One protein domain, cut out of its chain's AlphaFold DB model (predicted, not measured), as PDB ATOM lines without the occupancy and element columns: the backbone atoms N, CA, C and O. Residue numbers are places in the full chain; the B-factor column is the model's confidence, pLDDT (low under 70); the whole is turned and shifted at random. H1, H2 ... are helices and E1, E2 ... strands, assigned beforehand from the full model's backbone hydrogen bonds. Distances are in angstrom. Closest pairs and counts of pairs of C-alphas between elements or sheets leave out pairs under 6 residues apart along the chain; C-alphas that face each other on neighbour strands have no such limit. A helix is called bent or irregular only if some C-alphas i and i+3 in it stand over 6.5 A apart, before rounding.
ATOM      1  N   PRO A 140      51.353  48.799  45.492       63.16
ATOM      2  CA  PRO A 140      50.649  49.683  44.578       63.16
ATOM      3  C   PRO A 140      49.954  48.868  43.480       63.16
ATOM      4  O   PRO A 140      50.592  48.056  42.807       63.16
ATOM      5  N   GLU A 141      48.655  49.103  43.281       68.06
ATOM      6  CA  GLU A 141      47.871  48.495  42.203       68.06
ATOM      7  C   GLU A 141      47.209  49.565  41.329       68.06
ATOM      8  O   GLU A 141      46.790  50.616  41.821       68.06
ATOM      9  N   VAL A 142      47.064  49.291  40.031       68.00
ATOM     10  CA  VAL A 142      46.432  50.221  39.085       68.00
ATOM     11  C   VAL A 142      45.453  49.520  38.142       68.00
ATOM     12  O   VAL A 142      45.798  48.535  37.494       68.00
ATOM     13  N   ASP A 143      44.237  50.062  38.029       73.50
ATOM     14  CA  ASP A 143      43.293  49.735  36.953       73.50
ATOM     15  C   ASP A 143      43.402  50.804  35.858       73.50
ATOM     16  O   ASP A 143      42.972  51.948  36.035       73.50
ATOM     17  N   ILE A 144      43.985  50.442  34.713       67.81
ATOM     18  CA  ILE A 144      44.174  51.378  33.592       67.81
ATOM     19  C   ILE A 144      42.830  51.874  33.049       67.81
ATOM     20  O   ILE A 144      42.741  53.002  32.561       67.81
ATOM     21  N   GLY A 145      41.776  51.060  33.150       65.19
ATOM     22  CA  GLY A 145      40.429  51.415  32.724       65.19
ATOM     23  C   GLY A 145      39.820  52.569  33.524       65.19
ATOM     24  O   GLY A 145      38.929  53.244  33.007       65.19
ATOM     25  N   LEU A 146      40.320  52.827  34.738       70.19
ATOM     26  CA  LEU A 146      39.870  53.925  35.599       70.19
ATOM     27  C   LEU A 146      40.655  55.228  35.391       70.19
ATOM     28  O   LEU A 146      40.219  56.276  35.863       70.19
ATOM     29  N   LEU A 147      41.773  55.192  34.661       63.44
ATOM     30  CA  LEU A 147      42.600  56.370  34.413       63.44
ATOM     31  C   LEU A 147      42.075  57.198  33.232       63.44
ATOM     32  O   LEU A 147      41.814  56.708  32.129       63.44
ATOM     33  N   SER A 148      41.994  58.510  33.424       73.38
ATOM     34  CA  SER A 148      41.695  59.465  32.360       73.38
ATOM     35  C   SER A 148      42.857  59.599  31.363       73.38
ATOM     36  O   SER A 148      44.019  59.290  31.638       73.38
ATOM     37  N   ASN A 149      42.577  60.148  30.171       74.62
ATOM     38  CA  ASN A 149      43.637  60.391  29.177       74.62
ATOM     39  C   ASN A 149      44.679  61.413  29.670       74.62
ATOM     40  O   ASN A 149      45.829  61.375  29.222       74.62
ATOM     41  N   SER A 150      44.275  62.355  30.529       73.44
ATOM     42  CA  SER A 150      45.165  63.328  31.163       73.44
ATOM     43  C   SER A 150      46.097  62.644  32.154       73.44
ATOM     44  O   SER A 150      47.303  62.828  32.034       73.44
ATOM     45  N   GLU A 151      45.571  61.799  33.043       77.69
ATOM     46  CA  GLU A 151      46.373  61.038  34.011       77.69
ATOM     47  C   GLU A 151      47.356  60.113  33.292       77.69
ATOM     48  O   GLU A 151      48.556  60.208  33.530       77.69
ATOM     49  N   MET A 152      46.896  59.337  32.304       80.75
ATOM     50  CA  MET A 152      47.775  58.495  31.476       80.75
ATOM     51  C   MET A 152      48.858  59.297  30.744       80.75
ATOM     52  O   MET A 152      49.989  58.836  30.603       80.75
ATOM     53  N   SER A 153      48.535  60.508  30.273       84.12
ATOM     54  CA  SER A 153      49.535  61.383  29.649       84.12
ATOM     55  C   SER A 153      50.583  61.847  30.660       84.12
ATOM     56  O   SER A 153      51.762  61.872  30.327       84.12
ATOM     57  N   ILE A 154      50.167  62.214  31.875       86.25
ATOM     58  CA  ILE A 154      51.081  62.665  32.928       86.25
ATOM     59  C   ILE A 154      51.951  61.515  33.429       86.25
ATOM     60  O   ILE A 154      53.162  61.693  33.490       86.25
ATOM     61  N   ILE A 155      51.377  60.335  33.675       86.69
ATOM     62  CA  ILE A 155      52.117  59.107  34.006       86.69
ATOM     63  C   ILE A 155      53.215  58.865  32.966       86.69
ATOM     64  O   ILE A 155      54.383  58.705  33.312       86.69
ATOM     65  N   TYR A 156      52.877  58.939  31.679       88.25
ATOM     66  CA  TYR A 156      53.848  58.757  30.605       88.25
ATOM     67  C   TYR A 156      54.964  59.819  30.594       88.25
ATOM     68  O   TYR A 156      56.127  59.493  30.342       88.25
ATOM     69  N   GLU A 157      54.649  61.088  30.876       89.12
ATOM     70  CA  GLU A 157      55.670  62.138  31.001       89.12
ATOM     71  C   GLU A 157      56.546  61.949  32.250       89.12
ATOM     72  O   GLU A 157      57.761  62.135  32.162       89.12
ATOM     73  N   ILE A 158      55.986  61.493  33.376       91.25
ATOM     74  CA  ILE A 158      56.756  61.111  34.569       91.25
ATOM     75  C   ILE A 158      57.729  59.980  34.217       91.25
ATOM     76  O   ILE A 158      58.931  60.120  34.446       91.25
ATOM     77  N   MET A 159      57.247  58.900  33.591       89.75
ATOM     78  CA  MET A 159      58.083  57.770  33.164       89.75
ATOM     79  C   MET A 159      59.226  58.226  32.248       89.75
ATOM     80  O   MET A 159      60.389  57.887  32.474       89.75
ATOM     81  N   LYS A 160      58.925  59.050  31.236       91.88
ATOM     82  CA  LYS A 160      59.929  59.634  30.333       91.88
ATOM     83  C   LYS A 160      60.999  60.413  31.082       91.88
ATOM     84  O   LYS A 160      62.181  60.268  30.767       91.88
ATOM     85  N   GLU A 161      60.603  61.275  32.011       90.06
ATOM     86  CA  GLU A 161      61.556  62.097  32.749       90.06
ATOM     87  C   GLU A 161      62.394  61.246  33.712       90.06
ATOM     88  O   GLU A 161      63.608  61.442  33.748       90.06
ATOM     89  N   LYS A 162      61.814  60.239  34.384       89.81
ATOM     90  CA  LYS A 162      62.564  59.281  35.222       89.81
ATOM     91  C   LYS A 162      63.598  58.486  34.416       89.81
ATOM     92  O   LYS A 162      64.739  58.349  34.853       89.81
ATOM     93  N   VAL A 163      63.246  58.033  33.209       89.25
ATOM     94  CA  VAL A 163      64.171  57.314  32.313       89.25
ATOM     95  C   VAL A 163      65.291  58.226  31.795       89.25
ATOM     96  O   VAL A 163      66.448  57.815  31.739       89.25
ATOM     97  N   LYS A 164      64.980  59.474  31.415       85.06
ATOM     98  CA  LYS A 164      65.967  60.422  30.859       85.06
ATOM     99  C   LYS A 164      66.901  61.024  31.906       85.06
ATOM    100  O   LYS A 164      68.047  61.338  31.589       85.06
ATOM    101  N   LYS A 165      66.396  61.280  33.110       69.25
ATOM    102  CA  LYS A 165      67.061  62.079  34.142       69.25
ATOM    103  C   LYS A 165      67.164  61.279  35.431       69.25
ATOM    104  O   LYS A 165      66.457  61.546  36.399       69.25
ATOM    105  N   GLN A 166      68.109  60.345  35.467       59.31
ATOM    106  CA  GLN A 166      68.552  59.728  36.717       59.31
ATOM    107  C   GLN A 166      69.193  60.807  37.622       59.31
ATOM    108  O   GLN A 166      70.402  61.021  37.576       59.31
ATOM    109  N   GLY A 167      68.383  61.546  38.394       54.84
ATOM    110  CA  GLY A 167      68.848  62.447  39.462       54.84
ATOM    111  C   GLY A 167      68.557  63.952  39.333       54.84
ATOM    112  O   GLY A 167      69.062  64.710  40.157       54.84
ATOM    113  N   SER A 168      67.768  64.421  38.356       63.50
ATOM    114  CA  SER A 168      67.283  65.822  38.344       63.50
ATOM    115  C   SER A 168      65.843  65.920  38.848       63.50
ATOM    116  O   SER A 168      65.125  64.926  38.790       63.50
ATOM    117  N   ASP A 169      65.408  67.111  39.266       80.62
ATOM    118  CA  ASP A 169      64.027  67.400  39.679       80.62
ATOM    119  C   ASP A 169      63.031  67.198  38.516       80.62
ATOM    120  O   ASP A 169      62.670  68.123  37.780       80.62
ATOM    121  N   TYR A 170      62.639  65.940  38.303       83.06
ATOM    122  CA  TYR A 170      61.681  65.533  37.281       83.06
ATOM    123  C   TYR A 170      60.289  66.084  37.590       83.06
ATOM    124  O   TYR A 170      59.557  66.417  36.662       83.06
ATOM    125  N   LYS A 171      59.952  66.267  38.876       85.50
ATOM    126  CA  LYS A 171      58.682  66.851  39.317       85.50
ATOM    127  C   LYS A 171      58.527  68.258  38.752       85.50
ATOM    128  O   LYS A 171      57.529  68.531  38.091       85.50
ATOM    129  N   SER A 172      59.548  69.109  38.874       86.19
ATOM    130  CA  SER A 172      59.538  70.440  38.250       86.19
ATOM    131  C   SER A 172      59.428  70.394  36.720       86.19
ATOM    132  O   SER A 172      58.761  71.237  36.122       86.19
ATOM    133  N   ALA A 173      60.051  69.410  36.064       85.56
ATOM    134  CA  ALA A 173      59.965  69.262  34.611       85.56
ATOM    135  C   ALA A 173      58.555  68.860  34.142       85.56
ATOM    136  O   ALA A 173      58.047  69.440  33.183       85.56
ATOM    137  N   VAL A 174      57.911  67.917  34.833       86.38
ATOM    138  CA  VAL A 174      56.542  67.472  34.531       86.38
ATOM    139  C   VAL A 174      55.529  68.572  34.843       86.38
ATOM    140  O   VAL A 174      54.647  68.838  34.030       86.38
ATOM    141  N   LEU A 175      55.683  69.275  35.968       86.25
ATOM    142  CA  LEU A 175      54.809  70.399  36.316       86.25
ATOM    143  C   LEU A 175      54.875  71.521  35.278       86.25
ATOM    144  O   LEU A 175      53.848  72.117  34.966       86.25
ATOM    145  N   LYS A 176      56.041  71.758  34.668       86.81
ATOM    146  CA  LYS A 176      56.150  72.709  33.560       86.81
ATOM    147  C   LYS A 176      55.324  72.282  32.338       86.81
ATOM    148  O   LYS A 176      54.675  73.119  31.728       86.81
ATOM    149  N   ILE A 177      55.283  70.987  32.014       85.00
ATOM    150  CA  ILE A 177      54.439  70.458  30.922       85.00
ATOM    151  C   ILE A 177      52.950  70.669  31.231       85.00
ATOM    152  O   ILE A 177      52.180  71.014  30.336       85.00
ATOM    153  N   VAL A 178      52.548  70.480  32.492       84.94
ATOM    154  CA  VAL A 178      51.177  70.740  32.961       84.94
ATOM    155  C   VAL A 178      50.826  72.224  32.828       84.94
ATOM    156  O   VAL A 178      49.726  72.559  32.396       84.94
ATOM    157  N   GLU A 179      51.755  73.115  33.180       86.56
ATOM    158  CA  GLU A 179      51.581  74.570  33.088       86.56
ATOM    159  C   GLU A 179      51.522  75.082  31.643       86.56
ATOM    160  O   GLU A 179      50.766  76.011  31.357       86.56
ATOM    161  N   ASP A 180      52.289  74.472  30.738       87.75
ATOM    162  CA  ASP A 180      52.385  74.882  29.336       87.75
ATOM    163  C   ASP A 180      51.141  74.477  28.502       87.75
ATOM    164  O   ASP A 180      50.936  75.024  27.416       87.75
ATOM    165  N   ASP A 181      50.285  73.566  28.995       80.62
ATOM    166  CA  ASP A 181      49.053  73.115  28.315       80.62
ATOM    167  C   ASP A 181      47.809  73.103  29.241       80.62
ATOM    168  O   ASP A 181      47.279  72.041  29.595       80.62
ATOM    169  N   PRO A 182      47.279  74.287  29.609       76.69
ATOM    170  CA  PRO A 182      46.121  74.416  30.499       76.69
ATOM    171  C   PRO A 182      44.793  73.999  29.846       76.69
ATOM    172  O   PRO A 182      43.768  73.916  30.520       76.69
ATOM    173  N   VAL A 183      44.777  73.770  28.526       76.88
ATOM    174  CA  VAL A 183      43.601  73.246  27.813       76.88
ATOM    175  C   VAL A 183      43.489  71.739  28.026       76.88
ATOM    176  O   VAL A 183      42.380  71.210  28.121       76.88
ATOM    177  N   LYS A 184      44.631  71.047  28.089       73.06
ATOM    178  CA  LYS A 184      44.696  69.602  28.297       73.06
ATOM    179  C   LYS A 184      44.717  69.211  29.774       73.06
ATOM    180  O   LYS A 184      44.176  68.157  30.108       73.06
ATOM    181  N   TYR A 185      45.334  70.018  30.636       76.19
ATOM    182  CA  TYR A 185      45.542  69.675  32.041       76.19
ATOM    183  C   TYR A 185      44.924  70.696  32.995       76.19
ATOM    184  O   TYR A 185      45.151  71.899  32.887       76.19
ATOM    185  N   ASN A 186      44.213  70.195  34.004       81.88
ATOM    186  CA  ASN A 186      43.849  70.982  35.173       81.88
ATOM    187  C   ASN A 186      44.995  70.926  36.191       81.88
ATOM    188  O   ASN A 186      45.172  69.927  36.887       81.88
ATOM    189  N   LYS A 187      45.782  72.001  36.278       81.31
ATOM    190  CA  LYS A 187      46.965  72.059  37.148       81.31
ATOM    191  C   LYS A 187      46.652  71.725  38.606       81.31
ATOM    192  O   LYS A 187      47.396  70.967  39.221       81.31
ATOM    193  N   GLU A 188      45.585  72.290  39.163       83.62
ATOM    194  CA  GLU A 188      45.245  72.093  40.577       83.62
ATOM    195  C   GLU A 188      44.890  70.635  40.877       83.62
ATOM    196  O   GLU A 188      45.235  70.116  41.935       83.62
ATOM    197  N   GLU A 189      44.230  69.972  39.935       82.62
ATOM    198  CA  GLU A 189      43.843  68.565  40.032       82.62
ATOM    199  C   GLU A 189      45.055  67.641  39.896       82.62
ATOM    200  O   GLU A 189      45.294  66.816  40.777       82.62
ATOM    201  N   ILE A 190      45.908  67.873  38.890       81.12
ATOM    202  CA  ILE A 190      47.154  67.115  38.717       81.12
ATOM    203  C   ILE A 190      48.085  67.291  39.919       81.12
ATOM    204  O   ILE A 190      48.710  66.330  40.351       81.12
ATOM    205  N   MET A 191      48.171  68.489  40.503       85.38
ATOM    206  CA  MET A 191      48.988  68.710  41.700       85.38
ATOM    207  C   MET A 191      48.464  67.953  42.925       85.38
ATOM    208  O   MET A 191      49.274  67.498  43.726       85.38
ATOM    209  N   LYS A 192      47.140  67.807  43.074       87.69
ATOM    210  CA  LYS A 192      46.536  67.054  44.186       87.69
ATOM    211  C   LYS A 192      46.805  65.554  44.091       87.69
ATOM    212  O   LYS A 192      46.931  64.912  45.124       87.69
ATOM    213  N   GLN A 193      46.887  65.019  42.877       87.19
ATOM    214  CA  GLN A 193      47.069  63.586  42.621       87.19
ATOM    215  C   GLN A 193      48.496  63.226  42.189       87.19
ATOM    216  O   GLN A 193      48.765  62.071  41.881       87.19
ATOM    217  N   PHE A 194      49.423  64.190  42.150       87.75
ATOM    218  CA  PHE A 194      50.743  63.989  41.545       87.75
ATOM    219  C   PHE A 194      51.490  62.798  42.142       87.75
ATOM    220  O   PHE A 194      52.086  62.029  41.399       87.75
ATOM    221  N   ASP A 195      51.460  62.656  43.466       88.00
ATOM    222  CA  ASP A 195      52.205  61.600  44.147       88.00
ATOM    223  C   ASP A 195      51.622  60.210  43.804       88.00
ATOM    224  O   ASP A 195      52.381  59.301  43.492       88.00
ATOM    225  N   GLN A 196      50.294  60.081  43.677       85.94
ATOM    226  CA  GLN A 196      49.642  58.860  43.178       85.94
ATOM    227  C   GLN A 196      50.008  58.563  41.712       85.94
ATOM    228  O   GLN A 196      50.287  57.426  41.340       85.94
ATOM    229  N   LEU A 197      50.036  59.587  40.853       88.00
ATOM    230  CA  LEU A 197      50.453  59.426  39.455       88.00
ATOM    231  C   LEU A 197      51.938  59.048  39.341       88.00
ATOM    232  O   LEU A 197      52.322  58.342  38.408       88.00
ATOM    233  N   ASP A 198      52.772  59.507  40.278       89.31
ATOM    234  CA  ASP A 198      54.181  59.130  40.374       89.31
ATOM    235  C   ASP A 198      54.358  57.671  40.804       89.31
ATOM    236  O   ASP A 198      55.195  56.972  40.229       89.31
ATOM    237  N   GLU A 199      53.546  57.199  41.752       88.94
ATOM    238  CA  GLU A 199      53.486  55.790  42.155       88.94
ATOM    239  C   GLU A 199      53.070  54.897  40.981       88.94
ATOM    240  O   GLU A 199      53.760  53.925  40.680       88.94
ATOM    241  N   PHE A 200      52.023  55.260  40.233       87.81
ATOM    242  CA  PHE A 200      51.625  54.510  39.034       87.81
ATOM    243  C   PHE A 200      52.708  54.514  37.951       87.81
ATOM    244  O   PHE A 200      52.953  53.495  37.308       87.81
ATOM    245  N   ALA A 201      53.395  55.641  37.746       90.44
ATOM    246  CA  ALA A 201      54.521  55.703  36.821       90.44
ATOM    247  C   ALA A 201      55.674  54.787  37.253       90.44
ATOM    248  O   ALA A 201      56.296  54.151  36.401       90.44
ATOM    249  N   GLN A 202      55.956  54.710  38.555       89.69
ATOM    250  CA  GLN A 202      56.958  53.805  39.108       89.69
ATOM    251  C   GLN A 202      56.558  52.338  38.901       89.69
ATOM    252  O   GLN A 202      57.352  51.581  38.343       89.69
ATOM    253  N   LEU A 203      55.306  51.989  39.215       88.50
ATOM    254  CA  LEU A 203      54.731  50.661  38.990       88.50
ATOM    255  C   LEU A 203      54.893  50.230  37.531       88.50
ATOM    256  O   LEU A 203      55.391  49.142  37.258       88.50
ATOM    257  N   PHE A 204      54.551  51.086  36.562       87.19
ATOM    258  CA  PHE A 204      54.704  50.735  35.147       87.19
ATOM    259  C   PHE A 204      56.163  50.557  34.716       87.19
ATOM    260  O   PHE A 204      56.441  49.717  33.857       87.19
ATOM    261  N   LEU A 205      57.099  51.326  35.279       89.62
ATOM    262  CA  LEU A 205      58.527  51.149  35.003       89.62
ATOM    263  C   LEU A 205      59.037  49.810  35.545       89.62
ATOM    264  O   LEU A 205      59.767  49.111  34.840       89.62
ATOM    265  N   GLU A 206      58.639  49.451  36.764       88.12
ATOM    266  CA  GLU A 206      58.981  48.179  37.404       88.12
ATOM    267  C   GLU A 206      58.357  47.004  36.657       88.12
ATOM    268  O   GLU A 206      59.079  46.089  36.261       88.12
ATOM    269  N   LEU A 207      57.067  47.090  36.323       84.44
ATOM    270  CA  LEU A 207      56.368  46.103  35.507       84.44
ATOM    271  C   LEU A 207      57.070  45.895  34.162       84.44
ATOM    272  O   LEU A 207      57.375  44.761  33.788       84.44
ATOM    273  N   ASN A 208      57.385  46.976  33.441       87.81
ATOM    274  CA  ASN A 208      58.081  46.888  32.158       87.81
ATOM    275  C   ASN A 208      59.468  46.254  32.294       87.81
ATOM    276  O   ASN A 208      59.850  45.432  31.459       87.81
ATOM    277  N   ASN A 209      60.208  46.591  33.349       88.50
ATOM    278  CA  ASN A 209      61.497  45.976  33.634       88.50
ATOM    279  C   ASN A 209      61.353  44.473  33.928       88.50
ATOM    280  O   ASN A 209      62.057  43.660  33.325       88.50
ATOM    281  N   ASN A 210      60.397  44.098  34.781       83.69
ATOM    282  CA  ASN A 210      60.133  42.718  35.182       83.69
ATOM    283  C   ASN A 210      59.727  41.848  33.996       83.69
ATOM    284  O   ASN A 210      60.194  40.715  33.876       83.69
ATOM    285  N   VAL A 211      58.919  42.389  33.077       81.75
ATOM    286  CA  VAL A 211      58.477  41.652  31.891       81.75
ATOM    287  C   VAL A 211      59.412  41.768  30.677       81.75
ATOM    288  O   VAL A 211      59.094  41.242  29.602       81.75
ATOM    289  N   ASN A 212      60.565  42.433  30.837       84.62
ATOM    290  CA  ASN A 212      61.561  42.715  29.799       84.62
ATOM    291  C   ASN A 212      60.975  43.444  28.568       84.62
ATOM    292  O   ASN A 212      61.168  43.041  27.415       84.62
ATOM    293  N   ARG A 213      60.227  44.518  28.829       85.75
ATOM    294  CA  ARG A 213      59.650  45.448  27.850       85.75
ATOM    295  C   ARG A 213      60.419  46.766  27.813       85.75
ATOM    296  O   ARG A 213      61.221  47.066  28.694       85.75
ATOM    297  N   ASP A 214      60.181  47.555  26.764       87.50
ATOM    298  CA  ASP A 214      60.675  48.933  26.731       87.50
ATOM    299  C   ASP A 214      60.091  49.699  27.935       87.50
ATOM    300  O   ASP A 214      58.881  49.608  28.156       87.50
ATOM    301  N   PRO A 215      60.904  50.448  28.706       87.44
ATOM    302  CA  PRO A 215      60.434  51.137  29.905       87.44
ATOM    303  C   PRO A 215      59.242  52.065  29.665       87.44
ATOM    304  O   PRO A 215      58.474  52.303  30.586       87.44
ATOM    305  N   LEU A 216      59.068  52.584  28.446       87.56
ATOM    306  CA  LEU A 216      58.007  53.516  28.069       87.56
ATOM    307  C   LEU A 216      56.871  52.848  27.268       87.56
ATOM    308  O   LEU A 216      55.966  53.543  26.800       87.56
ATOM    309  N   ASP A 217      56.887  51.525  27.083       83.00
ATOM    310  CA  ASP A 217      55.805  50.801  26.409       83.00
ATOM    311  C   ASP A 217      54.642  50.560  27.381       83.00
ATOM    312  O   ASP A 217      54.687  49.666  28.218       83.00
ATOM    313  N   LEU A 218      53.580  51.360  27.259       78.44
ATOM    314  CA  LEU A 218      52.302  51.150  27.959       78.44
ATOM    315  C   LEU A 218      51.251  50.458  27.076       78.44
ATOM    316  O   LEU A 218      50.192  50.046  27.550       78.44
ATOM    317  N   GLN A 219      51.504  50.338  25.767       78.88
ATOM    318  CA  GLN A 219      50.505  49.810  24.836       78.88
ATOM    319  C   GLN A 219      50.298  48.316  25.030       78.88
ATOM    320  O   GLN A 219      49.179  47.824  24.864       78.88
ATOM    321  N   TRP A 220      51.352  47.579  25.380       75.75
ATOM    322  CA  TRP A 220      51.229  46.143  25.588       75.75
ATOM    323  C   TRP A 220      50.246  45.805  26.716       75.75
ATOM    324  O   TRP A 220      49.456  44.888  26.525       75.75
ATOM    325  N   VAL A 221      50.195  46.591  27.797       75.94
ATOM    326  CA  VAL A 221      49.278  46.364  28.927       75.94
ATOM    327  C   VAL A 221      47.816  46.390  28.463       75.94
ATOM    328  O   VAL A 221      47.104  45.390  28.559       75.94
ATOM    329  N   THR A 222      47.406  47.469  27.787       73.94
ATOM    330  CA  THR A 222      46.045  47.607  27.218       73.94
ATOM    331  C   THR A 222      45.704  46.538  26.165       73.94
ATOM    332  O   THR A 222      44.548  46.125  26.010       73.94
ATOM    333  N   ASN A 223      46.710  46.044  25.434       74.69
ATOM    334  CA  ASN A 223      46.538  44.949  24.481       74.69
ATOM    335  C   ASN A 223      46.293  43.605  25.182       74.69
ATOM    336  O   ASN A 223      45.524  42.791  24.660       74.69
ATOM    337  N   ILE A 224      46.926  43.360  26.336       78.69
ATOM    338  CA  ILE A 224      46.670  42.171  27.157       78.69
ATOM    339  C   ILE A 224      45.268  42.232  27.751       78.69
ATOM    340  O   ILE A 224      44.512  41.282  27.549       78.69
ATOM    341  N   GLU A 225      44.867  43.351  28.355       80.38
ATOM    342  CA  GLU A 225      43.509  43.532  28.897       80.38
ATOM    343  C   GLU A 225      42.432  43.256  27.840       80.38
ATOM    344  O   GLU A 225      41.501  42.479  28.056       80.38
ATOM    345  N   SER A 226      42.607  43.799  26.631       75.94
ATOM    346  CA  SER A 226      41.685  43.572  25.509       75.94
ATOM    347  C   SER A 226      41.565  42.095  25.116       75.94
ATOM    348  O   SER A 226      40.509  41.647  24.658       75.94
ATOM    349  N   LYS A 227      42.648  41.322  25.245       78.62
ATOM    350  CA  LYS A 227      42.662  39.887  24.942       78.62
ATOM    351  C   LYS A 227      42.061  39.063  26.066       78.62
ATOM    352  O   LYS A 227      41.306  38.145  25.764       78.62
ATOM    353  N   VAL A 228      42.353  39.413  27.317       76.50
ATOM    354  CA  VAL A 228      41.739  38.814  28.508       76.50
ATOM    355  C   VAL A 228      40.227  38.999  28.460       76.50
ATOM    356  O   VAL A 228      39.494  38.021  28.557       76.50
ATOM    357  N   TYR A 229      39.755  40.213  28.168       78.06
ATOM    358  CA  TYR A 229      38.333  40.495  27.982       78.06
ATOM    359  C   TYR A 229      37.687  39.578  26.930       78.06
ATOM    360  O   TYR A 229      36.644  38.974  27.179       78.06
ATOM    361  N   ARG A 230      38.303  39.441  25.746       75.25
ATOM    362  CA  ARG A 230      37.772  38.575  24.676       75.25
ATOM    363  C   ARG A 230      37.769  37.106  25.079       75.25
ATOM    364  O   ARG A 230      36.785  36.422  24.825       75.25
ATOM    365  N   PHE A 231      38.842  36.648  25.715       79.31
ATOM    366  CA  PHE A 231      38.971  35.281  26.199       79.31
ATOM    367  C   PHE A 231      37.881  34.934  27.216       79.31
ATOM    368  O   PHE A 231      37.184  33.936  27.047       79.31
ATOM    369  N   LEU A 232      37.680  35.785  28.225       75.06
ATOM    370  CA  LEU A 232      36.633  35.605  29.232       75.06
ATOM    371  C   LEU A 232      35.244  35.601  28.593       75.06
ATOM    372  O   LEU A 232      34.446  34.703  28.852       75.06
ATOM    373  N   LYS A 233      34.993  36.526  27.661       76.75
ATOM    374  CA  LYS A 233      33.727  36.597  26.927       76.75
ATOM    375  C   LYS A 233      33.441  35.338  26.102       76.75
ATOM    376  O   LYS A 233      32.307  34.877  26.078       76.75
ATOM    377  N   GLU A 234      34.448  34.761  25.443       72.88
ATOM    378  CA  GLU A 234      34.319  33.485  24.714       72.88
ATOM    379  C   GLU A 234      33.996  32.302  25.641       72.88
ATOM    380  O   GLU A 234      33.433  31.299  25.198       72.88
ATOM    381  N   LYS A 235      34.341  32.422  26.926       74.38
ATOM    382  CA  LYS A 235      34.055  31.447  27.982       74.38
ATOM    383  C   LYS A 235      32.772  31.750  28.764       74.38
ATOM    384  O   LYS A 235      32.453  30.997  29.673       74.38
ATOM    385  N   ASN A 236      32.013  32.772  28.360       77.94
ATOM    386  CA  ASN A 236      30.806  33.268  29.033       77.94
ATOM    387  C   ASN A 236      31.044  33.852  30.439       77.94
ATOM    388  O   ASN A 236      30.133  33.825  31.259       77.94
ATOM    389  N   TYR A 237      32.232  34.407  30.695       73.19
ATOM    390  CA  TYR A 237      32.522  35.198  31.893       73.19
ATOM    391  C   TYR A 237      32.586  36.690  31.572       73.19
ATOM    392  O   TYR A 237      32.948  37.103  30.463       73.19
ATOM    393  N   THR A 238      32.285  37.505  32.576       75.56
ATOM    394  CA  THR A 238      32.210  38.956  32.477       75.56
ATOM    395  C   THR A 238      33.318  39.576  33.309       75.56
ATOM    396  O   THR A 238      33.277  39.576  34.538       75.56
ATOM    397  N   LEU A 239      34.307  40.155  32.629       71.06
ATOM    398  CA  LEU A 239      35.359  40.932  33.279       71.06
ATOM    399  C   LEU A 239      34.749  42.157  33.982       71.06
ATOM    400  O   LEU A 239      34.038  42.940  33.349       71.06
ATOM    401  N   SER A 240      35.035  42.302  35.274       71.50
ATOM    402  CA  SER A 240      34.699  43.472  36.086       71.50
ATOM    403  C   SER A 240      35.838  44.487  36.042       71.50
ATOM    404  O   SER A 240      35.675  45.564  35.477       71.50
ATOM    405  N   THR A 241      37.001  44.108  36.573       67.12
ATOM    406  CA  THR A 241      38.188  44.964  36.678       67.12
ATOM    407  C   THR A 241      39.449  44.176  36.364       67.12
ATOM    408  O   THR A 241      39.474  42.940  36.449       67.12
ATOM    409  N   CYS A 242      40.490  44.910  35.985       70.88
ATOM    410  CA  CYS A 242      41.823  44.382  35.743       70.88
ATOM    411  C   CYS A 242      42.813  45.281  36.486       70.88
ATOM    412  O   CYS A 242      42.998  46.425  36.078       70.88
ATOM    413  N   THR A 243      43.419  44.792  37.568       76.00
ATOM    414  CA  THR A 243      44.438  45.550  38.305       76.00
ATOM    415  C   THR A 243      45.825  44.980  38.045       76.00
ATOM    416  O   THR A 243      46.018  43.768  37.926       76.00
ATOM    417  N   TRP A 244      46.792  45.878  37.892       77.19
ATOM    418  CA  TRP A 244      48.193  45.560  37.649       77.19
ATOM    419  C   TRP A 244      49.031  45.964  38.845       77.19
ATOM    420  O   TRP A 244      48.815  47.038  39.403       77.19
ATOM    421  N   THR A 245      50.016  45.138  39.172       77.06
ATOM    422  CA  THR A 245      51.101  45.467  40.104       77.06
ATOM    423  C   THR A 245      52.437  45.448  39.355       77.06
ATOM    424  O   THR A 245      52.465  45.371  38.123       77.06
ATOM    425  N   GLU A 246      53.559  45.501  40.072       75.50
ATOM    426  CA  GLU A 246      54.886  45.357  39.469       75.50
ATOM    427  C   GLU A 246      55.139  43.974  38.834       75.50
ATOM    428  O   GLU A 246      55.978  43.862  37.937       75.50
ATOM    429  N   ASP A 247      54.442  42.912  39.253       70.38
ATOM    430  CA  ASP A 247      54.693  41.540  38.774       70.38
ATOM    431  C   ASP A 247      53.428  40.703  38.502       70.38
ATOM    432  O   ASP A 247      53.514  39.587  37.964       70.38
ATOM    433  N   SER A 248      52.252  41.246  38.829       69.38
ATOM    434  CA  SER A 248      50.986  40.523  38.801       69.38
ATOM    435  C   SER A 248      49.913  41.184  37.941       69.38
ATOM    436  O   SER A 248      49.906  42.391  37.685       69.38
ATOM    437  N   LEU A 249      48.987  40.336  37.495       78.06
ATOM    438  CA  LEU A 249      47.733  40.721  36.868       78.06
ATOM    439  C   LEU A 249      46.577  40.123  37.666       78.06
ATOM    440  O   LEU A 249      46.380  38.907  37.656       78.06
ATOM    441  N   ASN A 250      45.789  40.974  38.307       74.19
ATOM    442  CA  ASN A 250      44.631  40.583  39.094       74.19
ATOM    443  C   ASN A 250      43.350  40.833  38.288       74.19
ATOM    444  O   ASN A 250      43.074  41.938  37.819       74.19
ATOM    445  N   ILE A 251      42.562  39.779  38.100       74.19
ATOM    446  CA  ILE A 251      41.342  39.784  37.296       74.19
ATOM    447  C   ILE A 251      40.152  39.600  38.226       74.19
ATOM    448  O   ILE A 251      40.083  38.607  38.946       74.19
ATOM    449  N   THR A 252      39.176  40.503  38.159       73.38
ATOM    450  CA  THR A 252      37.911  40.338  38.886       73.38
ATOM    451  C   THR A 252      36.777  40.028  37.924       73.38
ATOM    452  O   THR A 252      36.591  40.725  36.926       73.38
ATOM    453  N   LEU A 253      35.982  39.010  38.235       70.00
ATOM    454  CA  LEU A 253      34.789  38.618  37.487       70.00
ATOM    455  C   LEU A 253      33.512  39.176  38.134       70.00
ATOM    456  O   LEU A 253      33.407  39.231  39.364       70.00
ATOM    457  N   LYS A 254      32.528  39.589  37.318       72.88
ATOM    458  CA  LYS A 254      31.215  40.072  37.803       72.88
ATOM    459  C   LYS A 254      30.313  38.933  38.293       72.88
ATOM    460  O   LYS A 254      29.327  39.190  38.984       72.88
ATOM    461  N   GLU A 255      30.606  37.698  37.901       73.62
ATOM    462  CA  GLU A 255      29.822  36.528  38.275       73.62
ATOM    463  C   GLU A 255      29.762  36.358  39.798       73.62
ATOM    464  O   GLU A 255      30.747  36.557  40.506       73.62
ATOM    465  N   ARG A 256      28.583  35.960  40.283       70.00
ATOM    466  CA  ARG A 256      28.322  35.666  41.697       70.00
ATOM    467  C   ARG A 256      28.093  34.173  41.871       70.00
ATOM    468  O   ARG A 256      27.571  33.526  40.964       70.00
ATOM    469  N   ASN A 257      28.391  33.648  43.057       65.50
ATOM    470  CA  ASN A 257      28.094  32.260  43.431       65.50
ATOM    471  C   ASN A 257      28.740  31.198  42.519       65.50
ATOM    472  O   ASN A 257      28.179  30.110  42.364       65.50
ATOM    473  N   LEU A 258      29.900  31.485  41.913       64.88
ATOM    474  CA  LEU A 258      30.627  30.464  41.158       64.88
ATOM    475  C   LEU A 258      31.133  29.366  42.111       64.88
ATOM    476  O   LEU A 258      31.725  29.685  43.144       64.88
ATOM    477  N   PRO A 259      30.940  28.075  41.786       73.38
ATOM    478  CA  PRO A 259      31.544  26.988  42.545       73.38
ATOM    479  C   PRO A 259      33.075  27.097  42.547       73.38
ATOM    480  O   PRO A 259      33.669  27.367  41.507       73.38
ATOM    481  N   GLU A 260      33.732  26.784  43.668       69.50
ATOM    482  CA  GLU A 260      35.206  26.823  43.791       69.50
ATOM    483  C   GLU A 260      35.927  26.060  42.675       69.50
ATOM    484  O   GLU A 260      36.939  26.515  42.146       69.50
ATOM    485  N   LYS A 261      35.373  24.914  42.266       72.50
ATOM    486  CA  LYS A 261      35.913  24.130  41.156       72.50
ATOM    487  C   LYS A 261      35.899  24.909  39.839       72.50
ATOM    488  O   LYS A 261      36.859  24.840  39.087       72.50
ATOM    489  N   GLU A 262      34.827  25.644  39.572       73.56
ATOM    490  CA  GLU A 262      34.706  26.452  38.361       73.56
ATOM    491  C   GLU A 262      35.674  27.641  38.392       73.56
ATOM    492  O   GLU A 262      36.311  27.922  37.382       73.56
ATOM    493  N   ILE A 263      35.854  28.269  39.562       70.94
ATOM    494  CA  ILE A 263      36.854  29.326  39.794       70.94
ATOM    495  C   ILE A 263      38.270  28.793  39.519       70.94
ATOM    496  O   ILE A 263      39.048  29.438  38.819       70.94
ATOM    497  N   SER A 264      38.594  27.595  40.018       67.00
ATOM    498  CA  SER A 264      39.879  26.936  39.752       67.00
ATOM    499  C   SER A 264      40.059  26.616  38.266       67.00
ATOM    500  O   SER A 264      41.108  26.911  37.699       67.00
ATOM    501  N   ASP A 265      39.032  26.059  37.615       72.94
ATOM    502  CA  ASP A 265      39.087  25.687  36.199       72.94
ATOM    503  C   ASP A 265      39.323  26.927  35.307       72.94
ATOM    504  O   ASP A 265      40.123  26.878  34.367       72.94
ATOM    505  N   ILE A 266      38.664  28.063  35.586       78.12
ATOM    506  CA  ILE A 266      38.888  29.302  34.824       78.12
ATOM    507  C   ILE A 266      40.234  29.960  35.158       78.12
ATOM    508  O   ILE A 266      40.863  30.517  34.256       78.12
ATOM    509  N   HIS A 267      40.714  29.863  36.400       78.88
ATOM    510  CA  HIS A 267      42.040  30.353  36.793       78.88
ATOM    511  C   HIS A 267      43.160  29.635  36.030       78.88
ATOM    512  O   HIS A 267      43.983  30.294  35.393       78.88
ATOM    513  N   ASP A 268      43.119  28.301  35.962       73.38
ATOM    514  CA  ASP A 268      44.084  27.492  35.201       73.38
ATOM    515  C   ASP A 268      44.065  27.827  33.700       73.38
ATOM    516  O   ASP A 268      45.102  27.902  33.021       73.38
ATOM    517  N   LEU A 269      42.862  28.051  33.162       78.56
ATOM    518  CA  LEU A 269      42.651  28.459  31.777       78.56
ATOM    519  C   LEU A 269      43.216  29.860  31.495       78.56
ATOM    520  O   LEU A 269      43.848  30.053  30.452       78.56
ATOM    521  N   LEU A 270      43.021  30.818  32.405       77.56
ATOM    522  CA  LEU A 270      43.587  32.166  32.324       77.56
ATOM    523  C   LEU A 270      45.112  32.134  32.398       77.56
ATOM    524  O   LEU A 270      45.772  32.722  31.542       77.56
ATOM    525  N   HIS A 271      45.674  31.394  33.354       77.81
ATOM    526  CA  HIS A 271      47.117  31.238  33.493       77.81
ATOM    527  C   HIS A 271      47.735  30.683  32.201       77.81
ATOM    528  O   HIS A 271      48.646  31.274  31.616       77.81
ATOM    529  N   SER A 272      47.153  29.606  31.667       78.62
ATOM    530  CA  SER A 272      47.572  29.005  30.395       78.62
ATOM    531  C   SER A 272      47.439  29.970  29.211       78.62
ATOM    532  O   SER A 272      48.263  29.968  28.290       78.62
ATOM    533  N   PHE A 273      46.389  30.792  29.191       83.75
ATOM    534  CA  PHE A 273      46.181  31.798  28.155       83.75
ATOM    535  C   PHE A 273      47.262  32.882  28.202       83.75
ATOM    536  O   PHE A 273      47.879  33.161  27.169       83.75
ATOM    537  N   ILE A 274      47.548  33.435  29.382       77.25
ATOM    538  CA  ILE A 274      48.565  34.474  29.559       77.25
ATOM    539  C   ILE A 274      49.962  33.940  29.244       77.25
ATOM    540  O   ILE A 274      50.680  34.585  28.480       77.25
ATOM    541  N   GLU A 275      50.323  32.734  29.696       78.88
ATOM    542  CA  GLU A 275      51.596  32.099  29.323       78.88
ATOM    543  C   GLU A 275      51.771  31.992  27.800       78.88
ATOM    544  O   GLU A 275      52.857  32.211  27.252       78.88
ATOM    545  N   ASN A 276      50.698  31.644  27.087       79.00
ATOM    546  CA  ASN A 276      50.738  31.531  25.635       79.00
ATOM    547  C   ASN A 276      50.908  32.893  24.953       79.00
ATOM    548  O   ASN A 276      51.614  32.974  23.943       79.00
ATOM    549  N   ILE A 277      50.298  33.959  25.482       79.94
ATOM    550  CA  ILE A 277      50.521  35.310  24.957       79.94
ATOM    551  C   ILE A 277      51.950  35.764  25.267       79.94
ATOM    552  O   ILE A 277      52.631  36.221  24.352       79.94
ATOM    553  N   ALA A 278      52.432  35.560  26.494       74.62
ATOM    554  CA  ALA A 278      53.792  35.884  26.926       74.62
ATOM    555  C   ALA A 278      54.848  35.296  25.974       74.62
ATOM    556  O   ALA A 278      55.720  36.004  25.464       74.62
ATOM    557  N   ARG A 279      54.705  34.010  25.612       77.06
ATOM    558  CA  ARG A 279      55.586  33.342  24.633       77.06
ATOM    559  C   ARG A 279      55.517  33.955  23.232       77.06
ATOM    560  O   ARG A 279      56.543  34.027  22.561       77.06
ATOM    561  N   ARG A 280      54.328  34.355  22.767       76.56
ATOM    562  CA  ARG A 280      54.117  34.896  21.408       76.56
ATOM    563  C   ARG A 280      54.553  36.350  21.274       76.56
ATOM    564  O   ARG A 280      55.095  36.726  20.242       76.56
ATOM    565  N   GLU A 281      54.315  37.155  22.301       72.19
ATOM    566  CA  GLU A 281      54.553  38.605  22.292       72.19
ATOM    567  C   GLU A 281      55.819  39.011  23.036       72.19
ATOM    568  O   GLU A 281      56.105  40.196  23.169       72.19
ATOM    569  N   SER A 282      56.602  38.016  23.455       69.50
ATOM    570  CA  SER A 282      57.947  38.170  24.003       69.50
ATOM    571  C   SER A 282      58.027  39.051  25.253       69.50
ATOM    572  O   SER A 282      59.044  39.702  25.462       69.50
ATOM    573  N   PHE A 283      56.998  39.026  26.103       68.94
ATOM    574  CA  PHE A 283      57.107  39.500  27.485       68.94
ATOM    575  C   PHE A 283      57.244  38.285  28.410       68.94
ATOM    576  O   PHE A 283      56.626  37.248  28.167       68.94
ATOM    577  N   ARG A 284      58.112  38.355  29.421       65.94
ATOM    578  CA  ARG A 284      58.397  37.236  30.336       65.94
ATOM    579  C   ARG A 284      58.605  37.785  31.728       65.94
ATOM    580  O   ARG A 284      59.463  38.637  31.856       65.94
ATOM    581  N   GLY A 285      57.911  37.262  32.733       60.84
ATOM    582  CA  GLY A 285      58.088  37.712  34.119       60.84
ATOM    583  C   GLY A 285      56.798  38.089  34.834       60.84
ATOM    584  O   GLY A 285      56.851  38.371  36.016       60.84
ATOM    585  N   LEU A 286      55.647  38.037  34.154       66.88
ATOM    586  CA  LEU A 286      54.356  38.084  34.833       66.88
ATOM    587  C   LEU A 286      54.155  36.745  35.557       66.88
ATOM    588  O   LEU A 286      53.890  35.728  34.910       66.88
ATOM    589  N   THR A 287      54.400  36.728  36.861       56.00
ATOM    590  CA  THR A 287      54.493  35.504  37.675       56.00
ATOM    591  C   THR A 287      53.185  35.148  38.355       56.00
ATOM    592  O   THR A 287      52.952  33.976  38.638       56.00
ATOM    593  N   ASN A 288      52.324  36.142  38.575       62.97
ATOM    594  CA  ASN A 288      51.135  36.002  39.397       62.97
ATOM    595  C   ASN A 288      49.891  36.439  38.609       62.97
ATOM    596  O   ASN A 288      49.765  37.598  38.219       62.97
ATOM    597  N   ILE A 289      48.966  35.503  38.374       71.56
ATOM    598  CA  ILE A 289      47.620  35.813  37.876       71.56
ATOM    599  C   ILE A 289      46.654  35.674  39.044       71.56
ATOM    600  O   ILE A 289      46.386  34.555  39.481       71.56
ATOM    601  N   GLY A 290      46.144  36.789  39.553       62.81
ATOM    602  CA  GLY A 290      45.076  36.796  40.542       62.81
ATOM    603  C   GLY A 290      43.721  36.609  39.870       62.81
ATOM    604  O   GLY A 290      43.468  37.164  38.800       62.81
ATOM    605  N   LEU A 291      42.836  35.839  40.499       63.31
ATOM    606  CA  LEU A 291      41.434  35.763  40.105       63.31
ATOM    607  C   LEU A 291      40.549  35.975  41.325       63.31
ATOM    608  O   LEU A 291      40.605  35.214  42.289       63.31
ATOM    609  N   MET A 292      39.697  36.985  41.236       61.53
ATOM    610  CA  MET A 292      38.653  37.272  42.202       61.53
ATOM    611  C   MET A 292      37.291  37.146  41.531       61.53
ATOM    612  O   MET A 292      37.112  37.456  40.352       61.53
ATOM    613  N   VAL A 293      36.305  36.711  42.301       56.94
ATOM    614  CA  VAL A 293      34.901  36.707  41.894       56.94
ATOM    615  C   VAL A 293      34.138  37.594  42.849       56.94
ATOM    616  O   VAL A 293      34.362  37.546  44.059       56.94
ATOM    617  N   SER A 294      33.245  38.410  42.299       53.12
ATOM    618  CA  SER A 294      32.368  39.272  43.087       53.12
ATOM    619  C   SER A 294      31.548  38.392  44.034       53.12
ATOM    620  O   SER A 294      30.760  37.561  43.584       53.12
ATOM    621  N   GLY A 295      31.797  38.528  45.338       44.03
ATOM    622  CA  GLY A 295      31.344  37.589  46.359       44.03
ATOM    623  C   GLY A 295      29.868  37.200  46.260       44.03
ATOM    624  O   GLY A 295      28.980  38.025  46.040       44.03
ATOM    625  N   SER A 296      29.641  35.905  46.443       32.50
ATOM    626  CA  SER A 296      28.404  35.314  46.937       32.50
ATOM    627  C   SER A 296      27.966  36.026  48.220       32.50
ATOM    628  O   SER A 296      28.787  36.167  49.127       32.50
ATOM    629  N   ASP A 297      26.703  36.444  48.327       26.50
ATOM    630  CA  ASP A 297      26.143  36.739  49.652       26.50
ATOM    631  C   ASP A 297      26.238  35.453  50.510       26.50
ATOM    632  O   ASP A 297      26.001  34.364  49.969       26.50
ATOM    633  N   PRO A 298      26.622  35.540  51.798       31.33
ATOM    634  CA  PRO A 298      26.624  34.396  52.711       31.33
ATOM    635  C   PRO A 298      25.226  33.806  52.950       31.33
ATOM    636  O   PRO A 298      24.227  34.563  52.920       31.33
TER     637      PRO A 298
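AT A GLANCE: This is residues 140 to 298 of the 298 residues of an uncharacterized protein of Theileria orientalis strain Shintoku (UniProt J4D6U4). Two lobes follow each other along the longest axis: three crossed helices, H1, H2 and H3, and a three-stranded sheet with H4 and H5 over one face. The 159 printed residues run H1, H2, H3, H4, E1, E2, H5, E3, mostly helix; the mixed sheet has the order E1, E2, E3. The whole is only just compact, close to loose, with a radius of gyration of the C-alphas of 17.8 A and spans of 53 by 35 by 23 A.

HOW THE PARTS SIT: H1, residues 149 to 164, and H2, residues 170 to 180, form a helical hairpin; their closest C-alphas, of Glu 161 and Tyr 170, are 5.7 A apart. H3, residues 187 to 210, touches H1 at a steep tilt of 58 degrees, the closest C-alphas, of Ile 155 and Ala 201, being 5.0 A apart. H3 is irregular, with C-alphas 192 and 195 7.9 A apart and a kink of 62 degrees near residue 194. H4, residues 219 to 234, has a height over the sheet of 10.1 A, over E1, residues 239 to 244, and E2, residues 248 to 253. E1 and E2 form an antiparallel hairpin, with N 243 and O 250 2.9 A apart. H5, residues 260 to 281, is on the same face as H4, making two layers, helices and sheet. E3, residues 288 to 293, is parallel to E2, with N 251 and O 290 2.9 A apart. E2, H5 and E3 form a strand-helix-strand unit, parallel strands joined through a helix, with a right-handed crossover. Every O i to N i+4 pair is within hydrogen-bond range in H1, H2, H4 and H5; in H3, 18 of 20 are.

IN THESE COORDINATES: H1 begins at C-alpha 149 (43.637, 60.391, 29.177). H3 is 32.2 A long and H5 31.2 A. E3 ends at C-alpha 293 (34.901, 36.707, 41.894).

THE WHOLE: The printed part has no cut and no long link. Confidence is under 70 in 32 residues, among them residues 282 to 288 and 290 to 298.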